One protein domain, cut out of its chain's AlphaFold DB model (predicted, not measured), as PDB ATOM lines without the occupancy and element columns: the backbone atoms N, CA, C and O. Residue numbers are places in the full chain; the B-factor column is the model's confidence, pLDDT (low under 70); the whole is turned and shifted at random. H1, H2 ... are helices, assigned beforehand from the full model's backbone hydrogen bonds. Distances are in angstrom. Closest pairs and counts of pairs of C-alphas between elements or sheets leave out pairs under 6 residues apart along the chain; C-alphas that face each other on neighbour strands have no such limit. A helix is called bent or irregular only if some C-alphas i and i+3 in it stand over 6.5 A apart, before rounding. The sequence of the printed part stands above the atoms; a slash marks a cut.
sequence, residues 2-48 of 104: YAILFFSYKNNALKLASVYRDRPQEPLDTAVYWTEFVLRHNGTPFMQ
ATOM      1  N   TYR A   2      40.315  -3.072   8.920       71.31
ATOM      2  CA  TYR A   2      39.185  -3.747   8.240       71.31
ATOM      3  C   TYR A   2      37.785  -3.191   8.569       71.31
ATOM      4  O   TYR A   2      36.968  -3.022   7.670       71.31
ATOM      5  N   ALA A   3      37.519  -2.829   9.830       72.31
ATOM      6  CA  ALA A   3      36.229  -2.250  10.232       72.31
ATOM      7  C   ALA A   3      35.936  -0.889   9.563       72.31
ATOM      8  O   ALA A   3      34.791  -0.593   9.234       72.31
ATOM      9  N   ILE A   4      36.980  -0.090   9.308       76.06
ATOM     10  CA  ILE A   4      36.869   1.223   8.653       76.06
ATOM     11  C   ILE A   4      36.543   1.040   7.163       76.06
ATOM     12  O   ILE A   4      35.680   1.734   6.630       76.06
ATOM     13  N   LEU A   5      37.174   0.057   6.507       81.62
ATOM     14  CA  LEU A   5      36.874  -0.296   5.115       81.62
ATOM     15  C   LEU A   5      35.452  -0.851   4.960       81.62
ATOM     16  O   LEU A   5      34.744  -0.437   4.046       81.62
ATOM     17  N   PHE A   6      35.001  -1.717   5.873       82.31
ATOM     18  CA  PHE A   6      33.634  -2.247   5.858       82.31
ATOM     19  C   PHE A   6      32.581  -1.146   6.046       82.31
ATOM     20  O   PHE A   6      31.595  -1.109   5.311       82.31
ATOM     21  N   PHE A   7      32.795  -0.222   6.988       83.75
ATOM     22  CA  PHE A   7      31.874   0.891   7.227       83.75
ATOM     23  C   PHE A   7      31.806   1.848   6.026       83.75
ATOM     24  O   PHE A   7      30.714   2.224   5.599       83.75
ATOM     25  N   SER A   8      32.956   2.173   5.424       86.69
ATOM     26  CA  SER A   8      33.030   2.983   4.199       86.69
ATOM     27  C   SER A   8      32.329   2.305   3.015       86.69
ATOM     28  O   SER A   8      31.483   2.914   2.358       86.69
ATOM     29  N   TYR A   9      32.592   1.012   2.789       89.69
ATOM     30  CA  TYR A   9      31.937   0.224   1.742       89.69
ATOM     31  C   TYR A   9      30.417   0.171   1.929       89.69
ATOM     32  O   TYR A   9      29.670   0.451   0.993       89.69
ATOM     33  N   LYS A  10      29.948  -0.125   3.147       92.25
ATOM     34  CA  LYS A  10      28.519  -0.192   3.473       92.25
ATOM     35  C   LYS A  10      27.819   1.145   3.217       92.25
ATOM     36  O   LYS A  10      26.755   1.159   2.607       92.25
ATOM     37  N   ASN A  11      28.415   2.260   3.635       92.69
ATOM     38  CA  ASN A  11      27.828   3.586   3.428       92.69
ATOM     39  C   ASN A  11      27.778   3.969   1.944       92.69
ATOM     40  O   ASN A  11      26.765   4.497   1.485       92.69
ATOM     41  N   ASN A  12      28.820   3.644   1.176       90.50
ATOM     42  CA  ASN A  12      28.827   3.860  -0.272       90.50
ATOM     43  C   ASN A  12      27.789   2.986  -0.986       90.50
ATOM     44  O   ASN A  12      27.087   3.475  -1.866       90.50
ATOM     45  N   ALA A  13      27.636   1.724  -0.574       91.62
ATOM     46  CA  ALA A  13      26.619   0.828  -1.114       91.62
ATOM     47  C   ALA A  13      25.194   1.321  -0.811       91.62
ATOM     48  O   ALA A  13      24.334   1.278  -1.686       91.62
ATOM     49  N   LEU A  14      24.945   1.843   0.395       92.94
ATOM     50  CA  LEU A  14      23.649   2.423   0.765       92.94
ATOM     51  C   LEU A  14      23.344   3.705  -0.016       92.94
ATOM     52  O   LEU A  14      22.226   3.866  -0.500       92.94
ATOM     53  N   LYS A  15      24.339   4.583  -0.193       91.88
ATOM     54  CA  LYS A  15      24.215   5.792  -1.021       91.88
ATOM     55  C   LYS A  15      23.944   5.447  -2.485       91.88
ATOM     56  O   LYS A  15      23.130   6.087  -3.138       91.88
ATOM     57  N   LEU A  16      24.608   4.419  -3.004       89.75
ATOM     58  CA  LEU A  16      24.356   3.932  -4.353       89.75
ATOM     59  C   LEU A  16      22.934   3.366  -4.466       89.75
ATOM     60  O   LEU A  16      22.203   3.719  -5.384       89.75
ATOM     61  N   ALA A  17      22.506   2.555  -3.498       88.44
ATOM     62  CA  ALA A  17      21.168   1.978  -3.473       88.44
ATOM     63  C   ALA A  17      20.058   3.040  -3.406       88.44
ATOM     64  O   ALA A  17      19.024   2.861  -4.047       88.44
ATOM     65  N   SER A  18      20.256   4.139  -2.666       87.94
ATOM     66  CA  SER A  18      19.281   5.234  -2.625       87.94
ATOM     67  C   SER A  18      19.158   5.921  -3.981       87.94
ATOM     68  O   SER A  18      18.047   6.089  -4.459       87.94
ATOM     69  N   VAL A  19      20.280   6.217  -4.645       87.56
ATOM     70  CA  VAL A  19      20.287   6.812  -5.996       87.56
ATOM     71  C   VAL A  19      19.640   5.879  -7.028       87.56
ATOM     72  O   VAL A  19      18.868   6.329  -7.863       87.56
ATOM     73  N   TYR A  20      19.886   4.568  -6.952       79.94
ATOM     74  CA  TYR A  20      19.255   3.587  -7.850       79.94
ATOM     75  C   TYR A  20      17.738   3.456  -7.662       79.94
ATOM     76  O   TYR A  20      17.033   3.049  -8.588       79.94
ATOM     77  N   ARG A  21      17.236   3.741  -6.456       82.31
ATOM     78  CA  ARG A  21      15.800   3.743  -6.145       82.31
ATOM     79  C   ARG A  21      15.136   5.081  -6.456       82.31
ATOM     80  O   ARG A  21      13.930   5.094  -6.659       82.31
ATOM     81  N   ASP A  22      15.911   6.156  -6.546       83.06
ATOM     82  CA  ASP A  22      15.460   7.521  -6.833       83.06
ATOM     83  C   ASP A  22      15.190   7.755  -8.332       83.06
ATOM     84  O   ASP A  22      15.598   8.749  -8.929       83.06
ATOM     85  N   ARG A  23      14.538   6.786  -8.980       79.75
ATOM     86  CA  ARG A  23      14.135   6.882 -10.386       79.75
ATOM     87  C   ARG A  23      12.624   7.087 -10.493       79.75
ATOM     88  O   ARG A  23      11.879   6.471  -9.736       79.75
ATOM     89  N   PRO A  24      12.156   7.899 -11.458       78.94
ATOM     90  CA  PRO A  24      10.743   8.261 -11.580       78.94
ATOM     91  C   PRO A  24       9.841   7.117 -12.067       78.94
ATOM     92  O   PRO A  24       8.625   7.233 -11.977       78.94
ATOM     93  N   GLN A  25      10.412   6.033 -12.603       82.75
ATOM     94  CA  GLN A  25       9.663   4.872 -13.088       82.75
ATOM     95  C   GLN A  25      10.052   3.602 -12.346       82.75
ATOM     96  O   GLN A  25      11.235   3.367 -12.069       82.75
ATOM     97  N   GLU A  26       9.060   2.753 -12.070       86.62
ATOM     98  CA  GLU A  26       9.318   1.471 -11.438       86.62
ATOM     99  C   GLU A  26      10.171   0.554 -12.338       86.62
ATOM    100  O   GLU A  26      10.047   0.560 -13.570       86.62
ATOM    101  N   PRO A  27      11.049  -0.273 -11.732       83.06
ATOM    102  CA  PRO A  27      11.809  -1.296 -12.445       83.06
ATOM    103  C   PRO A  27      10.935  -2.193 -13.321       83.06
ATOM    104  O   PRO A  27      11.349  -2.555 -14.422       83.06
ATOM    105  N   LEU A  28       9.764  -2.568 -12.801       87.38
ATOM    106  CA  LEU A  28       8.842  -3.490 -13.449       87.38
ATOM    107  C   LEU A  28       8.250  -2.855 -14.706       87.38
ATOM    108  O   LEU A  28       8.371  -3.431 -15.782       87.38
ATOM    109  N   ASP A  29       7.724  -1.638 -14.589       88.38
ATOM    110  CA  ASP A  29       7.162  -0.894 -15.720       88.38
ATOM    111  C   ASP A  29       8.209  -0.641 -16.807       88.38
ATOM    112  O   ASP A  29       7.938  -0.802 -17.995       88.38
ATOM    113  N   THR A  30       9.442  -0.321 -16.401       87.25
ATOM    114  CA  THR A  30      10.564  -0.154 -17.332       87.25
ATOM    115  C   THR A  30      10.845  -1.458 -18.088       87.25
ATOM    116  O   THR A  30      11.044  -1.441 -19.301       87.25
ATOM    117  N   ALA A  31      10.858  -2.598 -17.390       89.31
ATOM    118  CA  ALA A  31      11.092  -3.903 -18.006       89.31
ATOM    119  C   ALA A  31       9.967  -4.282 -18.978       89.31
ATOM    120  O   ALA A  31      10.257  -4.672 -20.107       89.31
ATOM    121  N   VAL A  32       8.706  -4.091 -18.577       91.75
ATOM    122  CA  VAL A  32       7.528  -4.321 -19.428       91.75
ATOM    123  C   VAL A  32       7.598  -3.449 -20.680       91.75
ATOM    124  O   VAL A  32       7.475  -3.967 -21.790       91.75
ATOM    125  N   TYR A  33       7.896  -2.157 -20.523       89.25
ATOM    126  CA  TYR A  33       8.063  -1.232 -21.641       89.25
ATOM    127  C   TYR A  33       9.117  -1.725 -22.641       89.25
ATOM    128  O   TYR A  33       8.846  -1.776 -23.841       89.25
ATOM    129  N   TRP A  34      10.302  -2.136 -22.171       85.62
ATOM    130  CA  TRP A  34      11.358  -2.646 -23.054       85.62
ATOM    131  C   TRP A  34      10.984  -3.977 -23.713       85.62
ATOM    132  O   TRP A  34      11.281  -4.164 -24.892       85.62
ATOM    133  N   THR A  35      10.299  -4.883 -23.009       87.19
ATOM    134  CA  THR A  35       9.803  -6.137 -23.596       87.19
ATOM    135  C   THR A  35       8.796  -5.865 -24.713       87.19
ATOM    136  O   THR A  35       8.941  -6.403 -25.810       87.19
ATOM    137  N   GLU A  36       7.821  -4.982 -24.491       90.00
ATOM    138  CA  GLU A  36       6.876  -4.591 -25.538       90.00
ATOM    139  C   GLU A  36       7.556  -3.845 -26.689       90.00
ATOM    140  O   GLU A  36       7.182  -4.013 -27.849       90.00
ATOM    141  N   PHE A  37       8.551  -3.009 -26.389       85.38
ATOM    142  CA  PHE A  37       9.315  -2.282 -27.396       85.38
ATOM    143  C   PHE A  37      10.057  -3.239 -28.340       85.38
ATOM    144  O   PHE A  37       9.980  -3.063 -29.558       85.38
ATOM    145  N   VAL A  38      10.712  -4.271 -27.795       85.00
ATOM    146  CA  VAL A  38      11.411  -5.317 -28.564       85.00
ATOM    147  C   VAL A  38      10.431  -6.131 -29.411       85.00
ATOM    148  O   VAL A  38      10.711  -6.396 -30.581       85.00
ATOM    149  N   LEU A  39       9.271  -6.490 -28.849       85.00
ATOM    150  CA  LEU A  39       8.220  -7.219 -29.568       85.00
ATOM    151  C   LEU A  39       7.618  -6.385 -30.710       85.00
ATOM    152  O   LEU A  39       7.424  -6.908 -31.804       85.00
ATOM    153  N   ARG A  40       7.373  -5.083 -30.497       85.38
ATOM    154  CA  ARG A  40       6.825  -4.174 -31.523       85.38
ATOM    155  C   ARG A  40       7.770  -3.934 -32.699       85.38
ATOM    156  O   ARG A  40       7.293  -3.682 -33.800       85.38
ATOM    157  N   HIS A  41       9.081  -4.004 -32.482       82.81
ATOM    158  CA  HIS A  41      10.080  -3.696 -33.511       82.81
ATOM    159  C   HIS A  41      10.742  -4.941 -34.120       82.81
ATOM    160  O   HIS A  41      11.763  -4.808 -34.787       82.81
ATOM    161  N   ASN A  42      10.146  -6.135 -33.959       72.62
ATOM    162  CA  ASN A  42      10.649  -7.406 -34.511       72.62
ATOM    163  C   ASN A  42      12.103  -7.710 -34.103       72.62
ATOM    164  O   ASN A  42      12.917  -8.166 -34.907       72.62
ATOM    165  N   GLY A  43      12.418  -7.467 -32.829       67.81
ATOM    166  CA  GLY A  43      13.771  -7.566 -32.299       67.81
ATOM    167  C   GLY A  43      14.540  -6.251 -32.418       67.81
ATOM    168  O   GLY A  43      14.221  -5.362 -33.196       67.81
ATOM    169  N   THR A  44      15.572  -6.102 -31.600       68.62
ATOM    170  CA  THR A  44      16.436  -4.919 -31.573       68.62
ATOM    171  C   THR A  44      17.756  -5.249 -32.265       68.62
ATOM    172  O   THR A  44      18.707  -5.644 -31.586       68.62
ATOM    173  N   PRO A  45      17.862  -5.098 -33.602       63.19
ATOM    174  CA  PRO A  45      19.125  -5.309 -34.313       63.19
ATOM    175  C   PRO A  45      20.251  -4.422 -33.760       63.19
ATOM    176  O   PRO A  45      21.400  -4.836 -33.742       63.19
ATOM    177  N   PHE A  46      19.919  -3.257 -33.192       65.19
ATOM    178  CA  PHE A  46      20.870  -2.368 -32.512       65.19
ATOM    179  C   PHE A  46      21.251  -2.788 -31.078       65.19
ATOM    180  O   PHE A  46      22.190  -2.229 -30.523       65.19
ATOM    181  N   MET A  47      20.536  -3.733 -30.451       66.62
ATOM    182  CA  MET A  47      20.968  -4.338 -29.176       66.62
ATOM    183  C   MET A  47      21.856  -5.565 -29.398       66.62
ATOM    184  O   MET A  47      22.462  -6.057 -28.446       66.62
ATOM    185  N   GLN A  48      21.938  -6.079 -30.629       67.19
ATOM    186  CA  GLN A  48      22.932  -7.092 -30.951       67.19
ATOM    187  C   GLN A  48      24.307  -6.430 -30.941       67.19
ATOM    188  O   GLN A  48      24.493  -5.338 -31.476       67.19
TER     189      GLN A  48
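This is residues 2 to 48 of the 104 residues of an uncharacterized protein of Clastoptera arizonana (Arizona spittle bug) (UniProt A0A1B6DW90). Two helices follow one another end to end as a wide, open V, with a five-residue link at its corner and a short tail that folds back beyond the far end of the second helix. The longer arm is H1 and the shorter is H2; the two helices are not packed on each other, and residues 2 to 34 stand free. The printed part has 47 residues with two named helices, H1 then H2 along the chain, and no named strand; the class is all helix. It is extended, with a radius of gyration of the C-alphas of 17.6 A, and its C-alphas span 52 by 24 by 11 A along the three main axes.

The longest helix is H1, residues 2 to 21. H2, residues 27 to 40, is apart from it, with no C-alpha of the one within 8 A of the other. Residues 22 to 26 form the tight link between them. In H1 and H2 every O i to N i+4 pair is within hydrogen-bond range, and neither helix is bent.

H1 has 20 residues and measures 28.5 A from C-alpha 2 at (39.185, -3.747, 8.240) to C-alpha 21 at (15.800, 3.743, -6.145). H2 has 14 residues and measures 19.9 A from its first to its last C-alpha, that of Arg 40 at (6.825, -4.174, -31.523). Residues 41 to 48 follow H2 and belong to no named helix.

The two C-alphas farthest apart are those of Ala 3 and Asn 42, at 51.8 A. The first and last printed C-alphas, of Tyr 2 and Gln 48, are 42.6 A apart. The printed part has no cut. The mean pLDDT of the printed part is 82.9, and residues 43 to 48 are under 70, where the model's confidence is low.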